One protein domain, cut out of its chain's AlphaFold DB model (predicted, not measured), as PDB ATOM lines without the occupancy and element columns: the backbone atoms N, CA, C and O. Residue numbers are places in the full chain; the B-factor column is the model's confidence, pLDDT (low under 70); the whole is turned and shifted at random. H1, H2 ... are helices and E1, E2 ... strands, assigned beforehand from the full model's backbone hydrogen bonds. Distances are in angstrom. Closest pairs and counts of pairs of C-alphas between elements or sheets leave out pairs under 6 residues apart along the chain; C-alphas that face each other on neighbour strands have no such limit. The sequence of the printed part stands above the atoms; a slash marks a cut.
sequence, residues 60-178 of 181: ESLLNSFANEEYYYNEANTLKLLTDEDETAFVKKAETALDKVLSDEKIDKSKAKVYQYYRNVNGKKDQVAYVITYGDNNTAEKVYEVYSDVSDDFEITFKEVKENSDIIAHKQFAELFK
ATOM      1  N   GLU A  60     191.428 160.449  88.489       85.38
ATOM      2  CA  GLU A  60     190.899 159.593  89.552       85.38
ATOM      3  C   GLU A  60     189.628 158.875  89.100       85.38
ATOM      4  O   GLU A  60     189.536 157.667  89.256       85.38
ATOM      5  N   SER A  61     188.672 159.562  88.460       85.69
ATOM      6  CA  SER A  61     187.455 158.902  87.960       85.69
ATOM      7  C   SER A  61     187.753 157.851  86.883       85.69
ATOM      8  O   SER A  61     187.094 156.812  86.842       85.69
ATOM      9  N   LEU A  62     188.793 158.077  86.068       89.38
ATOM     10  CA  LEU A  62     189.307 157.079  85.134       89.38
ATOM     11  C   LEU A  62     189.859 155.875  85.902       89.38
ATOM     12  O   LEU A  62     189.427 154.757  85.642       89.38
ATOM     13  N   LEU A  63     190.765 156.074  86.862       88.94
ATOM     14  CA  LEU A  63     191.318 154.979  87.663       88.94
ATOM     15  C   LEU A  63     190.240 154.232  88.456       88.94
ATOM     16  O   LEU A  63     190.281 153.008  88.498       88.94
ATOM     17  N   ASN A  64     189.228 154.918  88.992       86.81
ATOM     18  CA  ASN A  64     188.095 154.303  89.693       86.81
ATOM     19  C   ASN A  64     187.342 153.312  88.793       86.81
ATOM     20  O   ASN A  64     186.899 152.266  89.262       86.81
ATOM     21  N   SER A  65     187.228 153.608  87.493       87.50
ATOM     22  CA  SER A  65     186.587 152.697  86.539       87.50
ATOM     23  C   SER A  65     187.351 151.379  86.361       87.50
ATOM     24  O   SER A  65     186.732 150.341  86.132       87.50
ATOM     25  N   PHE A  66     188.680 151.401  86.524       87.75
ATOM     26  CA  PHE A  66     189.530 150.207  86.507       87.75
ATOM     27  C   PHE A  66     189.622 149.540  87.877       87.75
ATOM     28  O   PHE A  66     189.688 148.314  87.956       87.75
ATOM     29  N   ALA A  67     189.592 150.338  88.945       81.06
ATOM     30  CA  ALA A  67     189.667 149.868  90.319       81.06
ATOM     31  C   ALA A  67     188.454 149.027  90.705       81.06
ATOM     32  O   ALA A  67     188.576 148.249  91.636       81.06
ATOM     33  N   ASN A  68     187.348 149.098  89.950       69.31
ATOM     34  CA  ASN A  68     186.017 148.617  90.320       69.31
ATOM     35  C   ASN A  68     185.359 149.605  91.301       69.31
ATOM     36  O   ASN A  68     186.008 150.097  92.221       69.31
ATOM     37  N   GLU A  69     184.064 149.893  91.127       65.44
ATOM     38  CA  GLU A  69     183.325 150.937  91.876       65.44
ATOM     39  C   GLU A  69     183.339 150.741  93.408       65.44
ATOM     40  O   GLU A  69     182.953 151.626  94.169       65.44
ATOM     41  N   GLU A  70     183.771 149.566  93.868       69.44
ATOM     42  CA  GLU A  70     183.879 149.196  95.277       69.44
ATOM     43  C   GLU A  70     185.152 149.711  95.969       69.44
ATOM     44  O   GLU A  70     185.261 149.586  97.191       69.44
ATOM     45  N   TYR A  71     186.117 150.247  95.217       74.44
ATOM     46  CA  TYR A  71     187.351 150.799  95.763       74.44
ATOM     47  C   TYR A  71     187.256 152.306  95.923       74.44
ATOM     48  O   TYR A  71     186.828 153.032  95.027       74.44
ATOM     49  N   TYR A  72     187.736 152.786  97.063       72.19
ATOM     50  CA  TYR A  72     187.782 154.203  97.352       72.19
ATOM     51  C   TYR A  72     189.223 154.698  97.246       72.19
ATOM     52  O   TYR A  72     190.126 154.138  97.875       72.19
ATOM     53  N   TYR A  73     189.438 155.736  96.436       70.94
ATOM     54  CA  TYR A  73     190.734 156.405  96.326       70.94
ATOM     55  C   TYR A  73     191.141 156.953  97.688       70.94
ATOM     56  O   TYR A  73     190.298 157.547  98.350       70.94
ATOM     57  N   ASN A  74     192.387 156.756  98.119       66.25
ATOM     58  CA  ASN A  74     192.887 157.181  99.426       66.25
ATOM     59  C   ASN A  74     193.065 158.712  99.515       66.25
ATOM     60  O   ASN A  74     194.176 159.234  99.566       66.25
ATOM     61  N   GLU A  75     191.949 159.435  99.522       54.75
ATOM     62  CA  GLU A  75     191.837 160.750 100.140       54.75
ATOM     63  C   GLU A  75     191.584 160.555 101.640       54.75
ATOM     64  O   GLU A  75     190.967 159.564 102.026       54.75
ATOM     65  N   ALA A  76     191.982 161.518 102.478       45.25
ATOM     66  CA  ALA A  76     191.922 161.482 103.952       45.25
ATOM     67  C   ALA A  76     190.511 161.321 104.588       45.25
ATOM     68  O   ALA A  76     190.258 161.771 105.696       45.25
ATOM     69  N   ASN A  77     189.530 160.786 103.859       41.28
ATOM     70  CA  ASN A  77     188.143 160.575 104.255       41.28
ATOM     71  C   ASN A  77     187.490 159.365 103.555       41.28
ATOM     72  O   ASN A  77     186.281 159.172 103.679       41.28
ATOM     73  N   THR A  78     188.207 158.574 102.758       51.38
ATOM     74  CA  THR A  78     187.663 157.359 102.115       51.38
ATOM     75  C   THR A  78     188.015 156.086 102.869       51.38
ATOM     76  O   THR A  78     187.245 155.127 102.838       51.38
ATOM     77  N   LEU A  79     189.066 156.132 103.689       64.12
ATOM     78  CA  LEU A  79     189.338 155.189 104.776       64.12
ATOM     79  C   LEU A  79     188.359 155.352 105.953       64.12
ATOM     80  O   LEU A  79     188.652 154.921 107.057       64.12
ATOM     81  N   LYS A  80     187.166 155.911 105.702       59.16
ATOM     82  CA  LYS A  80     186.069 156.316 106.611       59.16
ATOM     83  C   LYS A  80     185.664 155.323 107.709       59.16
ATOM     84  O   LYS A  80     184.840 155.655 108.556       59.16
ATOM     85  N   LEU A  81     186.159 154.091 107.647       60.69
ATOM     86  CA  LEU A  81     185.932 153.028 108.622       60.69
ATOM     87  C   LEU A  81     187.077 152.895 109.640       60.69
ATOM     88  O   LEU A  81     186.981 152.061 110.538       60.69
ATOM     89  N   LEU A  82     188.136 153.691 109.497       71.25
ATOM     90  CA  LEU A  82     189.265 153.794 110.414       71.25
ATOM     91  C   LEU A  82     189.116 155.039 111.289       71.25
ATOM     92  O   LEU A  82     188.479 156.016 110.902       71.25
ATOM     93  N   THR A  83     189.703 154.993 112.481       75.31
ATOM     94  CA  THR A  83     189.961 156.215 113.249       75.31
ATOM     95  C   THR A  83     191.158 156.951 112.638       75.31
ATOM     96  O   THR A  83     191.995 156.311 112.012       75.31
ATOM     97  N   ASP A  84     191.296 158.264 112.849       78.00
ATOM     98  CA  ASP A  84     192.430 159.046 112.315       78.00
ATOM     99  C   ASP A  84     193.810 158.466 112.715       78.00
ATOM    100  O   ASP A  84     194.785 158.525 111.955       78.00
ATOM    101  N   GLU A  85     193.901 157.889 113.919       74.75
ATOM    102  CA  GLU A  85     195.111 157.228 114.425       74.75
ATOM    103  C   GLU A  85     195.395 155.922 113.667       74.75
ATOM    104  O   GLU A  85     196.523 155.701 113.209       74.75
ATOM    105  N   ASP A  86     194.367 155.094 113.470       79.50
ATOM    106  CA  ASP A  86     194.461 153.845 112.708       79.50
ATOM    107  C   ASP A  86     194.729 154.104 111.221       79.50
ATOM    108  O   ASP A  86     195.495 153.372 110.598       79.50
ATOM    109  N   GLU A  87     194.149 155.166 110.659       81.88
ATOM    110  CA  GLU A  87     194.379 155.614 109.288       81.88
ATOM    111  C   GLU A  87     195.848 155.970 109.080       81.88
ATOM    112  O   GLU A  87     196.502 155.426 108.190       81.88
ATOM    113  N   THR A  88     196.406 156.824 109.939       81.88
ATOM    114  CA  THR A  88     197.813 157.231 109.838       81.88
ATOM    115  C   THR A  88     198.748 156.022 109.949       81.88
ATOM    116  O   THR A  88     199.725 155.900 109.199       81.88
ATOM    117  N   ALA A  89     198.457 155.104 110.876       81.12
ATOM    118  CA  ALA A  89     199.226 153.879 111.047       81.12
ATOM    119  C   ALA A  89     199.116 152.955 109.821       81.12
ATOM    120  O   ALA A  89     200.133 152.428 109.360       81.12
ATOM    121  N   PHE A  90     197.911 152.789 109.275       85.88
ATOM    122  CA  PHE A  90     197.649 151.998 108.078       85.88
ATOM    123  C   PHE A  90     198.373 152.562 106.856       85.88
ATOM    124  O   PHE A  90     199.114 151.822 106.212       85.88
ATOM    125  N   VAL A  91     198.246 153.863 106.574       86.62
ATOM    126  CA  VAL A  91     198.895 154.516 105.424       86.62
ATOM    127  C   VAL A  91     200.402 154.278 105.453       86.62
ATOM    128  O   VAL A  91     200.989 153.857 104.458       86.62
ATOM    129  N   LYS A  92     201.033 154.427 106.621       87.62
ATOM    130  CA  LYS A  92     202.469 154.175 106.776       87.62
ATOM    131  C   LYS A  92     202.850 152.710 106.528       87.62
ATOM    132  O   LYS A  92     203.894 152.433 105.925       87.62
ATOM    133  N   LYS A  93     202.034 151.757 106.997       89.00
ATOM    134  CA  LYS A  93     202.232 150.326 106.709       89.00
ATOM    135  C   LYS A  93     202.069 150.043 105.213       89.00
ATOM    136  O   LYS A  93     202.877 149.296 104.663       89.00
ATOM    137  N   ALA A  94     201.094 150.671 104.556       89.88
ATOM    138  CA  ALA A  94     200.822 150.523 103.127       89.88
ATOM    139  C   ALA A  94     201.966 151.033 102.266       89.88
ATOM    140  O   ALA A  94     202.438 150.308 101.393       89.88
ATOM    141  N   GLU A  95     202.492 152.213 102.581       91.12
ATOM    142  CA  GLU A  95     203.677 152.756 101.922       91.12
ATOM    143  C   GLU A  95     204.894 151.845 102.107       91.12
ATOM    144  O   GLU A  95     205.583 151.534 101.143       91.12
ATOM    145  N   THR A  96     205.135 151.359 103.327       92.44
ATOM    146  CA  THR A  96     206.283 150.480 103.609       92.44
ATOM    147  C   THR A  96     206.172 149.148 102.862       92.44
ATOM    148  O   THR A  96     207.157 148.655 102.306       92.44
ATOM    149  N   ALA A  97     204.977 148.551 102.845       93.31
ATOM    150  CA  ALA A  97     204.717 147.311 102.125       93.31
ATOM    151  C   ALA A  97     204.878 147.509 100.612       93.31
ATOM    152  O   ALA A  97     205.529 146.693  99.956       93.31
ATOM    153  N   LEU A  98     204.348 148.610 100.073       95.31
ATOM    154  CA  LEU A  98     204.487 148.955  98.663       95.31
ATOM    155  C   LEU A  98     205.954 149.179  98.287       95.31
ATOM    156  O   LEU A  98     206.404 148.624  97.293       95.31
ATOM    157  N   ASP A  99     206.729 149.902  99.094       95.44
ATOM    158  CA  ASP A  99     208.148 150.170  98.823       95.44
ATOM    159  C   ASP A  99     208.965 148.889  98.703       95.44
ATOM    160  O   ASP A  99     209.815 148.764  97.817       95.44
ATOM    161  N   LYS A 100     208.666 147.907  99.558       95.19
ATOM    162  CA  LYS A 100     209.266 146.583  99.457       95.19
ATOM    163  C   LYS A 100     208.905 145.913  98.128       95.19
ATOM    164  O   LYS A 100     209.797 145.405  97.458       95.19
ATOM    165  N   VAL A 101     207.629 145.926  97.744       96.19
ATOM    166  CA  VAL A 101     207.164 145.324  96.483       96.19
ATOM    167  C   VAL A 101     207.807 146.003  95.274       96.19
ATOM    168  O   VAL A 101     208.329 145.317  94.402       96.19
ATOM    169  N   LEU A 102     207.849 147.338  95.235       95.81
ATOM    170  CA  LEU A 102     208.483 148.084  94.146       95.81
ATOM    171  C   LEU A 102     209.974 147.765  94.038       95.81
ATOM    172  O   LEU A 102     210.483 147.557  92.940       95.81
ATOM    173  N   SER A 103     210.668 147.670  95.174       95.88
ATOM    174  CA  SER A 103     212.070 147.258  95.216       95.88
ATOM    175  C   SER A 103     212.268 145.831  94.690       95.88
ATOM    176  O   SER A 103     213.178 145.595  93.894       95.88
ATOM    177  N   ASP A 104     211.431 144.882  95.118       95.38
ATOM    178  CA  ASP A 104     211.505 143.478  94.699       95.38
ATOM    179  C   ASP A 104     211.248 143.324  93.185       95.38
ATOM    180  O   ASP A 104     211.973 142.593  92.504       95.38
ATOM    181  N   GLU A 105     210.294 144.087  92.643       94.88
ATOM    182  CA  GLU A 105     209.947 144.134  91.213       94.88
ATOM    183  C   GLU A 105     210.857 145.060  90.385       94.88
ATOM    184  O   GLU A 105     210.710 145.167  89.166       94.88
ATOM    185  N   LYS A 106     211.840 145.715  91.020       94.94
ATOM    186  CA  LYS A 106     212.778 146.666  90.392       94.94
ATOM    187  C   LYS A 106     212.082 147.842  89.696       94.94
ATOM    188  O   LYS A 106     212.558 148.336  88.673       94.94
ATOM    189  N   ILE A 107     210.973 148.299  90.264       94.00
ATOM    190  CA  ILE A 107     210.246 149.489  89.831       94.00
ATOM    191  C   ILE A 107     210.846 150.710  90.539       94.00
ATOM    192  O   ILE A 107     210.899 150.773  91.769       94.00
ATOM    193  N   ASP A 108     211.306 151.695  89.768       91.94
ATOM    194  CA  ASP A 108     211.893 152.923  90.309       91.94
ATOM    195  C   ASP A 108     210.809 153.861  90.857       91.94
ATOM    196  O   ASP A 108     210.176 154.615  90.115       91.94
ATOM    197  N   LYS A 109     210.624 153.842  92.182       91.19
ATOM    198  CA  LYS A 109     209.671 154.712  92.886       91.19
ATOM    199  C   LYS A 109     209.927 156.205  92.640       91.19
ATOM    200  O   LYS A 109     208.981 156.984  92.672       91.19
ATOM    201  N   SER A 110     211.171 156.628  92.388       91.19
ATOM    202  CA  SER A 110     211.490 158.050  92.168       91.19
ATOM    203  C   SER A 110     210.946 158.589  90.843       91.19
ATOM    204  O   SER A 110     210.718 159.790  90.707       91.19
ATOM    205  N   LYS A 111     210.692 157.689  89.890       90.31
ATOM    206  CA  LYS A 111     210.044 157.961  88.609       90.31
ATOM    207  C   LYS A 111     208.646 157.359  88.569       90.31
ATOM    208  O   LYS A 111     208.215 156.905  87.513       90.31
ATOM    209  N   ALA A 112     207.955 157.297  89.703       91.69
ATOM    210  CA  ALA A 112     206.613 156.753  89.767       91.69
ATOM    211  C   ALA A 112     205.662 157.689  90.505       91.69
ATOM    212  O   ALA A 112     206.026 158.325  91.494       91.69
ATOM    213  N   LYS A 113     204.414 157.711  90.047       91.44
ATOM    214  CA  LYS A 113     203.295 158.274  90.789       91.44
ATOM    215  C   LYS A 113     202.394 157.143  91.258       91.44
ATOM    216  O   LYS A 113     202.092 156.232  90.489       91.44
ATOM    217  N   VAL A 114     202.006 157.185  92.527       91.88
ATOM    218  CA  VAL A 114     201.261 156.112  93.187       91.88
ATOM    219  C   VAL A 114     199.880 156.618  93.571       91.88
ATOM    220  O   VAL A 114     199.768 157.634  94.249       91.88
ATOM    221  N   TYR A 115     198.853 155.865  93.190       89.81
ATOM    222  CA  TYR A 115     197.470 156.088  93.591       89.81
ATOM    223  C   TYR A 115     196.998 154.858  94.355       89.81
ATOM    224  O   TYR A 115     196.927 153.762  93.798       89.81
ATOM    225  N   GLN A 116     196.731 155.025  95.647       89.06
ATOM    226  CA  GLN A 116     196.312 153.927  96.511       89.06
ATOM    227  C   GLN A 116     194.796 153.902  96.636       89.06
ATOM    228  O   GLN A 116     194.158 154.935  96.818       89.06
ATOM    229  N   TYR A 117     194.245 152.702  96.573       87.56
ATOM    230  CA  TYR A 117     192.824 152.437  96.643       87.56
ATOM    231  C   TYR A 117     192.562 151.381  97.694       87.56
ATOM    232  O   TYR A 117     193.186 150.323  97.682       87.56
ATOM    233  N   TYR A 118     191.617 151.661  98.580       86.44
ATOM    234  CA  TYR A 118     191.243 150.761  99.658       86.44
ATOM    235  C   TYR A 118     189.788 150.341  99.533       86.44
ATOM    236  O   TYR A 118     188.920 151.122  99.137       86.44
ATOM    237  N   ARG A 119     189.518 149.107  99.940       84.31
ATOM    238  CA  ARG A 119     188.179 148.556 100.040       84.31
ATOM    239  C   ARG A 119     187.985 147.931 101.409       84.31
ATOM    240  O   ARG A 119     188.820 147.169 101.888       84.31
ATOM    241  N   ASN A 120     186.832 148.209 102.007       80.56
ATOM    242  CA  ASN A 120     186.337 147.505 103.183       80.56
ATOM    243  C   ASN A 120     184.830 147.314 103.060       80.56
ATOM    244  O   ASN A 120     184.038 148.203 103.368       80.56
ATOM    245  N   VAL A 121     184.445 146.146 102.556       76.38
ATOM    246  CA  VAL A 121     183.047 145.809 102.287       76.38
ATOM    247  C   VAL A 121     182.785 144.399 102.789       76.38
ATOM    248  O   VAL A 121     183.511 143.460 102.462       76.38
ATOM    249  N   ASN A 122     181.728 144.232 103.588       79.25
ATOM    250  CA  ASN A 122     181.321 142.938 104.147       79.25
ATOM    251  C   ASN A 122     182.454 142.205 104.898       79.25
ATOM    252  O   ASN A 122     182.568 140.982 104.811       79.25
ATOM    253  N   GLY A 123     183.310 142.951 105.607       73.12
ATOM    254  CA  GLY A 123     184.432 142.401 106.378       73.12
ATOM    255  C   GLY A 123     185.627 141.943 105.540       73.12
ATOM    256  O   GLY A 123     186.587 141.422 106.098       73.12
ATOM    257  N   LYS A 124     185.599 142.133 104.215       82.12
ATOM    258  CA  LYS A 124     186.776 141.958 103.361       82.12
ATOM    259  C   LYS A 124     187.496 143.286 103.243       82.12
ATOM    260  O   LYS A 124     186.881 144.264 102.818       82.12
ATOM    261  N   LYS A 125     188.772 143.286 103.617       86.50
ATOM    262  CA  LYS A 125     189.661 144.434 103.505       86.50
ATOM    263  C   LYS A 125     190.762 144.089 102.514       86.50
ATOM    264  O   LYS A 125     191.491 143.116 102.698       86.50
ATOM    265  N   ASP A 126     190.859 144.870 101.457       89.38
ATOM    266  CA  ASP A 126     191.868 144.700 100.423       89.38
ATOM    267  C   ASP A 126     192.230 146.072  99.839       89.38
ATOM    268  O   ASP A 126     191.565 147.080 100.101       89.38
ATOM    269  N   GLN A 127     193.349 146.131  99.128       90.38
ATOM    270  CA  GLN A 127     193.804 147.347  98.474       90.38
ATOM    271  C   GLN A 127     194.416 147.044  97.111       90.38
ATOM    272  O   GLN A 127     194.996 145.976  96.891       90.38
ATOM    273  N   VAL A 128     194.350 148.037  96.232       92.38
ATOM    274  CA  VAL A 128     195.117 148.082  94.990       92.38
ATOM    275  C   VAL A 128     195.889 149.397  94.937       92.38
ATOM    276  O   VAL A 128     195.360 150.454  95.274       92.38
ATOM    277  N   ALA A 129     197.160 149.351  94.554       93.38
ATOM    278  CA  ALA A 129     197.924 150.552  94.238       93.38
ATOM    279  C   ALA A 129     198.204 150.598  92.736       93.38
ATOM    280  O   ALA A 129     198.812 149.676  92.192       93.38
ATOM    281  N   TYR A 130     197.785 151.682  92.087       94.38
ATOM    282  CA  TYR A 130     198.179 152.005  90.722       94.38
ATOM    283  C   TYR A 130     199.499 152.761  90.751       94.38
ATOM    284  O   TYR A 130     199.585 153.863  91.292       94.38
ATOM    285  N   VAL A 131     200.532 152.164  90.173       95.25
ATOM    286  CA  VAL A 131     201.885 152.715  90.125       95.25
ATOM    287  C   VAL A 131     202.195 153.056  88.679       95.25
ATOM    288  O   VAL A 131     202.414 152.170  87.856       95.25
ATOM    289  N   ILE A 132     202.183 154.345  88.362       94.31
ATOM    290  CA  ILE A 132     202.432 154.852  87.016       94.31
ATOM    291  C   ILE A 132     203.884 155.298  86.926       94.31
ATOM    292  O   ILE A 132     204.273 156.241  87.610       94.31
ATOM    293  N   THR A 133     204.687 154.619  86.108       93.25
ATOM    294  CA  THR A 133     206.111 154.929  85.930       93.25
ATOM    295  C   THR A 133     206.349 155.823  84.727       93.25
ATOM    296  O   THR A 133     205.664 155.699  83.711       93.25
ATOM    297  N   TYR A 134     207.377 156.660  84.809       89.56
ATOM    298  CA  TYR A 134     207.723 157.635  83.782       89.56
ATOM    299  C   TYR A 134     209.085 157.352  83.149       89.56
ATOM    300  O   TYR A 134     210.051 156.998  83.830       89.56
ATOM    301  N   GLY A 135     209.152 157.587  81.841       86.56
ATOM    302  CA  GLY A 135     210.397 157.653  81.089       86.56
ATOM    303  C   GLY A 135     211.136 158.973  81.298       86.56
ATOM    304  O   GLY A 135     210.648 159.905  81.938       86.56
ATOM    305  N   ASP A 136     212.314 159.096  80.686       84.38
ATOM    306  CA  ASP A 136     213.180 160.281  80.820       84.38
ATOM    307  C   ASP A 136     212.573 161.576  80.239       84.38
ATOM    308  O   ASP A 136     213.055 162.673  80.510       84.38
ATOM    309  N   ASN A 137     211.509 161.464  79.444       84.75
ATOM    310  CA  ASN A 137     210.757 162.584  78.880       84.75
ATOM    311  C   ASN A 137     209.505 162.954  79.704       84.75
ATOM    312  O   ASN A 137     208.625 163.635  79.176       84.75
ATOM    313  N   ASN A 138     209.397 162.479  80.952       79.94
ATOM    314  CA  ASN A 138     208.223 162.637  81.822       79.94
ATOM    315  C   ASN A 138     206.912 162.141  81.186       79.94
ATOM    316  O   ASN A 138     205.828 162.624  81.507       79.94
ATOM    317  N   THR A 139     206.992 161.175  80.271       85.06
ATOM    318  CA  THR A 139     205.814 160.489  79.732       85.06
ATOM    319  C   THR A 139     205.596 159.204  80.512       85.06
ATOM    320  O   THR A 139     206.553 158.475  80.773       85.06
ATOM    321  N   ALA A 140     204.349 158.926  80.885       88.81
ATOM    322  CA  ALA A 140     203.987 157.649  81.484       88.81
ATOM    323  C   ALA A 140     204.297 156.501  80.510       88.81
ATOM    324  O   ALA A 140     203.860 156.523  79.360       88.81
ATOM    325  N   GLU A 141     205.046 155.507  80.973       90.12
ATOM    326  CA  GLU A 141     205.448 154.342  80.179       90.12
ATOM    327  C   GLU A 141     204.682 153.085  80.576       90.12
ATOM    328  O   GLU A 141     204.329 152.284  79.710       90.12
ATOM    329  N   LYS A 142     204.442 152.897  81.879       93.94
ATOM    330  CA  LYS A 142     203.798 151.699  82.423       93.94
ATOM    331  C   LYS A 142     202.885 152.046  83.584       93.94
ATOM    332  O   LYS A 142     203.155 152.977  84.337       93.94
ATOM    333  N   VAL A 143     201.817 151.270  83.720       95.44
ATOM    334  CA  VAL A 143     200.933 151.279  84.884       95.44
ATOM    335  C   VAL A 143     200.978 149.885  85.481       95.44
ATOM    336  O   VAL A 143     200.746 148.904  84.776       95.44
ATOM    337  N   TYR A 144     201.286 149.799  86.767       96.06
ATOM    338  CA  TYR A 144     201.242 148.560  87.525       96.06
ATOM    339  C   TYR A 144     200.090 148.595  88.518       96.06
ATOM    340  O   TYR A 144     199.892 149.594  89.202       96.06
ATOM    341  N   GLU A 145     199.371 147.488  88.619       95.19
ATOM    342  CA  GLU A 145     198.411 147.196  89.672       95.19
ATOM    343  C   GLU A 145     199.108 146.335  90.719       95.19
ATOM    344  O   GLU A 145     199.565 145.229  90.418       95.19
ATOM    345  N   VAL A 146     199.215 146.846  91.942       95.75
ATOM    346  CA  VAL A 146     199.768 146.116  93.084       95.75
ATOM    347  C   VAL A 146     198.627 145.760  94.023       95.75
ATOM    348  O   VAL A 146     198.111 146.630  94.723       95.75
ATOM    349  N   TYR A 147     198.240 144.489  94.042       94.44
ATOM    350  CA  TYR A 147     197.147 143.993  94.871       94.44
ATOM    351  C   TYR A 147     197.665 143.460  96.204       94.44
ATOM    352  O   TYR A 147     198.653 142.715  96.254       94.44
ATOM    353  N   SER A 148     196.951 143.785  97.279       93.38
ATOM    354  CA  SER A 148     197.254 143.298  98.624       93.38
ATOM    355  C   SER A 148     195.987 143.028  99.431       93.38
ATOM    356  O   SER A 148     195.010 143.771  99.344       93.38
ATOM    357  N   ASP A 149     196.043 142.009 100.285       92.12
ATOM    358  CA  ASP A 149     195.061 141.827 101.356       92.12
ATOM    359  C   ASP A 149     195.419 142.727 102.539       92.12
ATOM    360  O   ASP A 149     196.601 142.955 102.824       92.12
ATOM    361  N   VAL A 150     194.399 143.158 103.278       89.56
ATOM    362  CA  VAL A 150     194.553 143.888 104.535       89.56
ATOM    363  C   VAL A 150     193.908 143.071 105.656       89.56
ATOM    364  O   VAL A 150     192.765 142.633 105.544       89.56
ATOM    365  N   SER A 151     194.638 142.820 106.739       88.19
ATOM    366  CA  SER A 151     194.106 142.099 107.900       88.19
ATOM    367  C   SER A 151     193.203 142.985 108.763       88.19
ATOM    368  O   SER A 151     193.088 144.197 108.555       88.19
ATOM    369  N   ASP A 152     192.581 142.392 109.784       82.88
ATOM    370  CA  ASP A 152     191.818 143.167 110.760       82.88
ATOM    371  C   ASP A 152     192.672 144.125 111.593       82.88
ATOM    372  O   ASP A 152     192.190 145.207 111.918       82.88
ATOM    373  N   ASP A 153     193.942 143.775 111.814       83.31
ATOM    374  CA  ASP A 153     194.954 144.587 112.507       83.31
ATOM    375  C   ASP A 153     195.736 145.512 111.549       83.31
ATOM    376  O   ASP A 153     196.823 146.012 111.868       83.31
ATOM    377  N   PHE A 154     195.204 145.715 110.339       82.38
ATOM    378  CA  PHE A 154     195.784 146.570 109.300       82.38
ATOM    379  C   PHE A 154     197.171 146.122 108.820       82.38
ATOM    380  O   PHE A 154     197.972 146.935 108.360       82.38
ATOM    381  N   GLU A 155     197.475 144.828 108.922       88.00
ATOM    382  CA  GLU A 155     198.666 144.245 108.303       88.00
ATOM    383  C   GLU A 155     198.425 144.015 106.814       88.00
ATOM    384  O   GLU A 155     197.357 143.549 106.415       88.00
ATOM    385  N   ILE A 156     199.431 144.313 105.993       90.94
ATOM    386  CA  ILE A 156     199.308 144.279 104.534       90.94
ATOM    387  C   ILE A 156     200.078 143.092 103.987       90.94
ATOM    388  O   ILE A 156     201.282 142.949 104.202       90.94
ATOM    389  N   THR A 157     199.367 142.234 103.261       92.62
ATOM    390  CA  THR A 157     199.936 141.047 102.627       92.62
ATOM    391  C   THR A 157     199.868 141.196 101.119       92.62
ATOM    392  O   THR A 157     198.790 141.145 100.530       92.62
ATOM    393  N   PHE A 158     201.036 141.338 100.500       92.56
ATOM    394  CA  PHE A 158     201.178 141.390  99.049       92.56
ATOM    395  C   PHE A 158     200.619 140.129  98.371       92.56
ATOM    396  O   PHE A 158     200.847 139.009  98.843       92.56
ATOM    397  N   LYS A 159     199.916 140.319  97.250       93.75
ATOM    398  CA  LYS A 159     199.381 139.240  96.412       93.75
ATOM    399  C   LYS A 159     200.077 139.153  95.074       93.75
ATOM    400  O   LYS A 159     200.658 138.117  94.760       93.75
ATOM    401  N   GLU A 160     199.971 140.214  94.287       94.94
ATOM    402  CA  GLU A 160     200.425 140.219  92.905       94.94
ATOM    403  C   GLU A 160     200.737 141.636  92.422       94.94
ATOM    404  O   GLU A 160     200.119 142.610  92.858       94.94
ATOM    405  N   VAL A 161     201.713 141.726  91.516       96.12
ATOM    406  CA  VAL A 161     201.951 142.901  90.678       96.12
ATOM    407  C   VAL A 161     201.614 142.515  89.252       96.12
ATOM    408  O   VAL A 161     202.095 141.502  88.741       96.12
ATOM    409  N   LYS A 162     200.806 143.341  88.597       95.38
ATOM    410  CA  LYS A 162     200.409 143.148  87.209       95.38
ATOM    411  C   LYS A 162     200.603 144.442  86.434       95.38
ATOM    412  O   LYS A 162     200.150 145.494  86.861       95.38
ATOM    413  N   GLU A 163     201.251 144.371  85.278       95.00
ATOM    414  CA  GLU A 163     201.266 145.493  84.335       95.00
ATOM    415  C   GLU A 163     199.884 145.600  83.662       95.00
ATOM    416  O   GLU A 163     199.375 144.611  83.125       95.00
ATOM    417  N   ASN A 164     199.264 146.781  83.701       94.12
ATOM    418  CA  ASN A 164     197.972 147.059  83.079       94.12
ATOM    419  C   ASN A 164     198.145 148.026  81.897       94.12
ATOM    420  O   ASN A 164     198.212 149.247  82.054       94.12
ATOM    421  N   SER A 165     198.194 147.462  80.690       93.12
ATOM    422  CA  SER A 165     198.294 148.221  79.440       93.12
ATOM    423  C   SER A 165     197.004 148.943  79.051       93.12
ATOM    424  O   SER A 165     197.059 149.914  78.297       93.12
ATOM    425  N   ASP A 166     195.850 148.487  79.543       92.19
ATOM    426  CA  ASP A 166     194.540 148.997  79.126       92.19
ATOM    427  C   ASP A 166     194.303 150.414  79.658       92.19
ATOM    428  O   ASP A 166     193.708 151.245  78.973       92.19
ATOM    429  N   ILE A 167     194.849 150.718  80.839       91.25
ATOM    430  CA  ILE A 167     194.801 152.059  81.431       91.25
ATOM    431  C   ILE A 167     195.549 153.063  80.551       91.25
ATOM    432  O   ILE A 167     195.001 154.109  80.217       91.25
ATOM    433  N   ILE A 168     196.774 152.735  80.125       90.31
ATOM    434  CA  ILE A 168     197.576 153.607  79.248       90.31
ATOM    435  C   ILE A 168     196.933 153.745  77.869       90.31
ATOM    436  O   ILE A 168     196.952 154.824  77.279       90.31
ATOM    437  N   ALA A 169     196.370 152.654  77.347       91.12
ATOM    438  CA  ALA A 169     195.706 152.649  76.051       91.12
ATOM    439  C   ALA A 169     194.385 153.436  76.051       91.12
ATOM    440  O   ALA A 169     193.859 153.744  74.978       91.12
ATOM    441  N   HIS A 170     193.838 153.777  77.224       91.94
ATOM    442  CA  HIS A 170     192.617 154.559  77.313       91.94
ATOM    443  C   HIS A 170     192.819 155.949  76.698       91.94
ATOM    444  O   HIS A 170     193.707 156.705  77.088       91.94
ATOM    445  N   LYS A 171     191.948 156.337  75.760       91.50
ATOM    446  CA  LYS A 171     192.095 157.571  74.964       91.50
ATOM    447  C   LYS A 171     192.240 158.853  75.800       91.50
ATOM    448  O   LYS A 171     192.909 159.786  75.373       91.50
ATOM    449  N   GLN A 172     191.614 158.893  76.981       91.06
ATOM    450  CA  GLN A 172     191.659 160.046  77.889       91.06
ATOM    451  C   GLN A 172     192.836 159.999  78.869       91.06
ATOM    452  O   GLN A 172     193.040 160.966  79.593       91.06
ATOM    453  N   PHE A 173     193.612 158.911  78.916       91.00
ATOM    454  CA  PHE A 173     194.701 158.753  79.880       91.00
ATOM    455  C   PHE A 173     195.709 159.899  79.773       91.00
ATOM    456  O   PHE A 173     195.934 160.619  80.740       91.00
ATOM    457  N   ALA A 174     196.256 160.131  78.577       87.81
ATOM    458  CA  ALA A 174     197.261 161.171  78.363       87.81
ATOM    459  C   ALA A 174     196.729 162.592  78.617       87.81
ATOM    460  O   ALA A 174     197.499 163.472  78.990       87.81
ATOM    461  N   GLU A 175     195.433 162.826  78.400       88.62
ATOM    462  CA  GLU A 175     194.793 164.121  78.635       88.62
ATOM    463  C   GLU A 175     194.565 164.366  80.127       88.62
ATOM    464  O   GLU A 175     195.007 165.385  80.650       88.62
ATOM    465  N   LEU A 176     193.924 163.415  80.810       88.50
ATOM    466  CA  LEU A 176     193.568 163.530  82.223       88.50
ATOM    467  C   LEU A 176     194.795 163.492  83.131       88.50
ATOM    468  O   LEU A 176     194.796 164.114  84.184       88.50
ATOM    469  N   PHE A 177     195.847 162.789  82.719       86.31
ATOM    470  CA  PHE A 177     197.085 162.685  83.486       86.31
ATOM    471  C   PHE A 177     198.040 163.874  83.287       86.31
ATOM    472  O   PHE A 177     199.069 163.989  83.958       86.31
ATOM    473  N   LYS A 178     197.749 164.771  82.339       77.94
ATOM    474  CA  LYS A 178     198.616 165.904  82.011       77.94
ATOM    475  C   LYS A 178     198.600 166.941  83.141       77.94
ATOM    476  O   LYS A 178     197.630 167.671  83.298       77.94
TER     477      LYS A 178
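What this domain is: This is residues 60 to 178 of the 181 residues of an uncharacterized protein of Clostridium sulfidigenes (UniProt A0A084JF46). Picture a twisted sheet of four long antiparallel strands, E1 to E4, with the long helix H2 packed on one face and the short helices H1 and H3 on the opposite face. The small helix H4 is off the sheet, near H1, and the long link from H1 to H2 passes the E1 edge, where residues 72 to 73 pair with E1. The printed part has 119 residues, with four named helices and four named strands in the order H1 H2 E1 E2 E3 E4 H3 H4; the class is mixed, helices and strands. The sheet's order is E1 - E2 - E3 - E4, and the whole is compact, with a radius of gyration of the C-alphas of 14.3 A and spans of 40 by 29 by 22 A.

Where its parts are: Find C-alpha 60 at (190.899, 159.593, 89.552); from there H1 runs to residue 67. H2, residues 84 to 104, begins at C-alpha 84, (192.430, 159.046, 112.315), and is 30.3 A long. Then come E1, residues 112 to 121, 28.8 A; E2, residues 124 to 134, 32.7 A; E3, residues 140 to 150, 28.5 A; and E4, residues 156 to 163, 20.3 A, which bends by 55 degrees at residue 159. H3, residues 165 to 169, is 6.1 A long, and H4, residues 173 to 176, 5.4 A, ends at C-alpha 176, (193.568, 163.530, 82.223).

How they stand to each other: Begin with the sheet, a meander, each strand the antiparallel neighbour of the one before. In the hairpin E1 and E2, look for N 115 and O 130, 2.9 A apart; in E2 and E3, N 131 and O 144, 2.8 A; in E3 and E4, N 147 and O 160, 2.9 A. H1 is on the sheet at a height over the sheet of 9.9 A. H2 is on the opposite face; its closest C-alphas to E4 are those of Ala 94 and Ile 156, 6.6 A. H3 is on the same face as H1, over E3, with the C-alphas of Val 143 and Ser 165 closest at 6.8 A. H4 is not on the sheet; it is close to H1 but not clearly touching, the C-alphas of Leu 62 and Phe 173 being closest at 7.7 A. Every O i to N i+4 pair is within hydrogen-bond range in H2 and H3; in H1 3 of 4 are, and H4 is too short for such a pair.

The domain as a whole: The C-alphas of Asn 122 and Asn 137 are the two farthest apart, 43.5 A. The printed part has no cut. The link from H1 to H2, residues 68 to 83, is long. Within it look for low confidence: residues 68 to 70 and 74 to 81 are under 70, while the mean pLDDT of the printed part is 85.8.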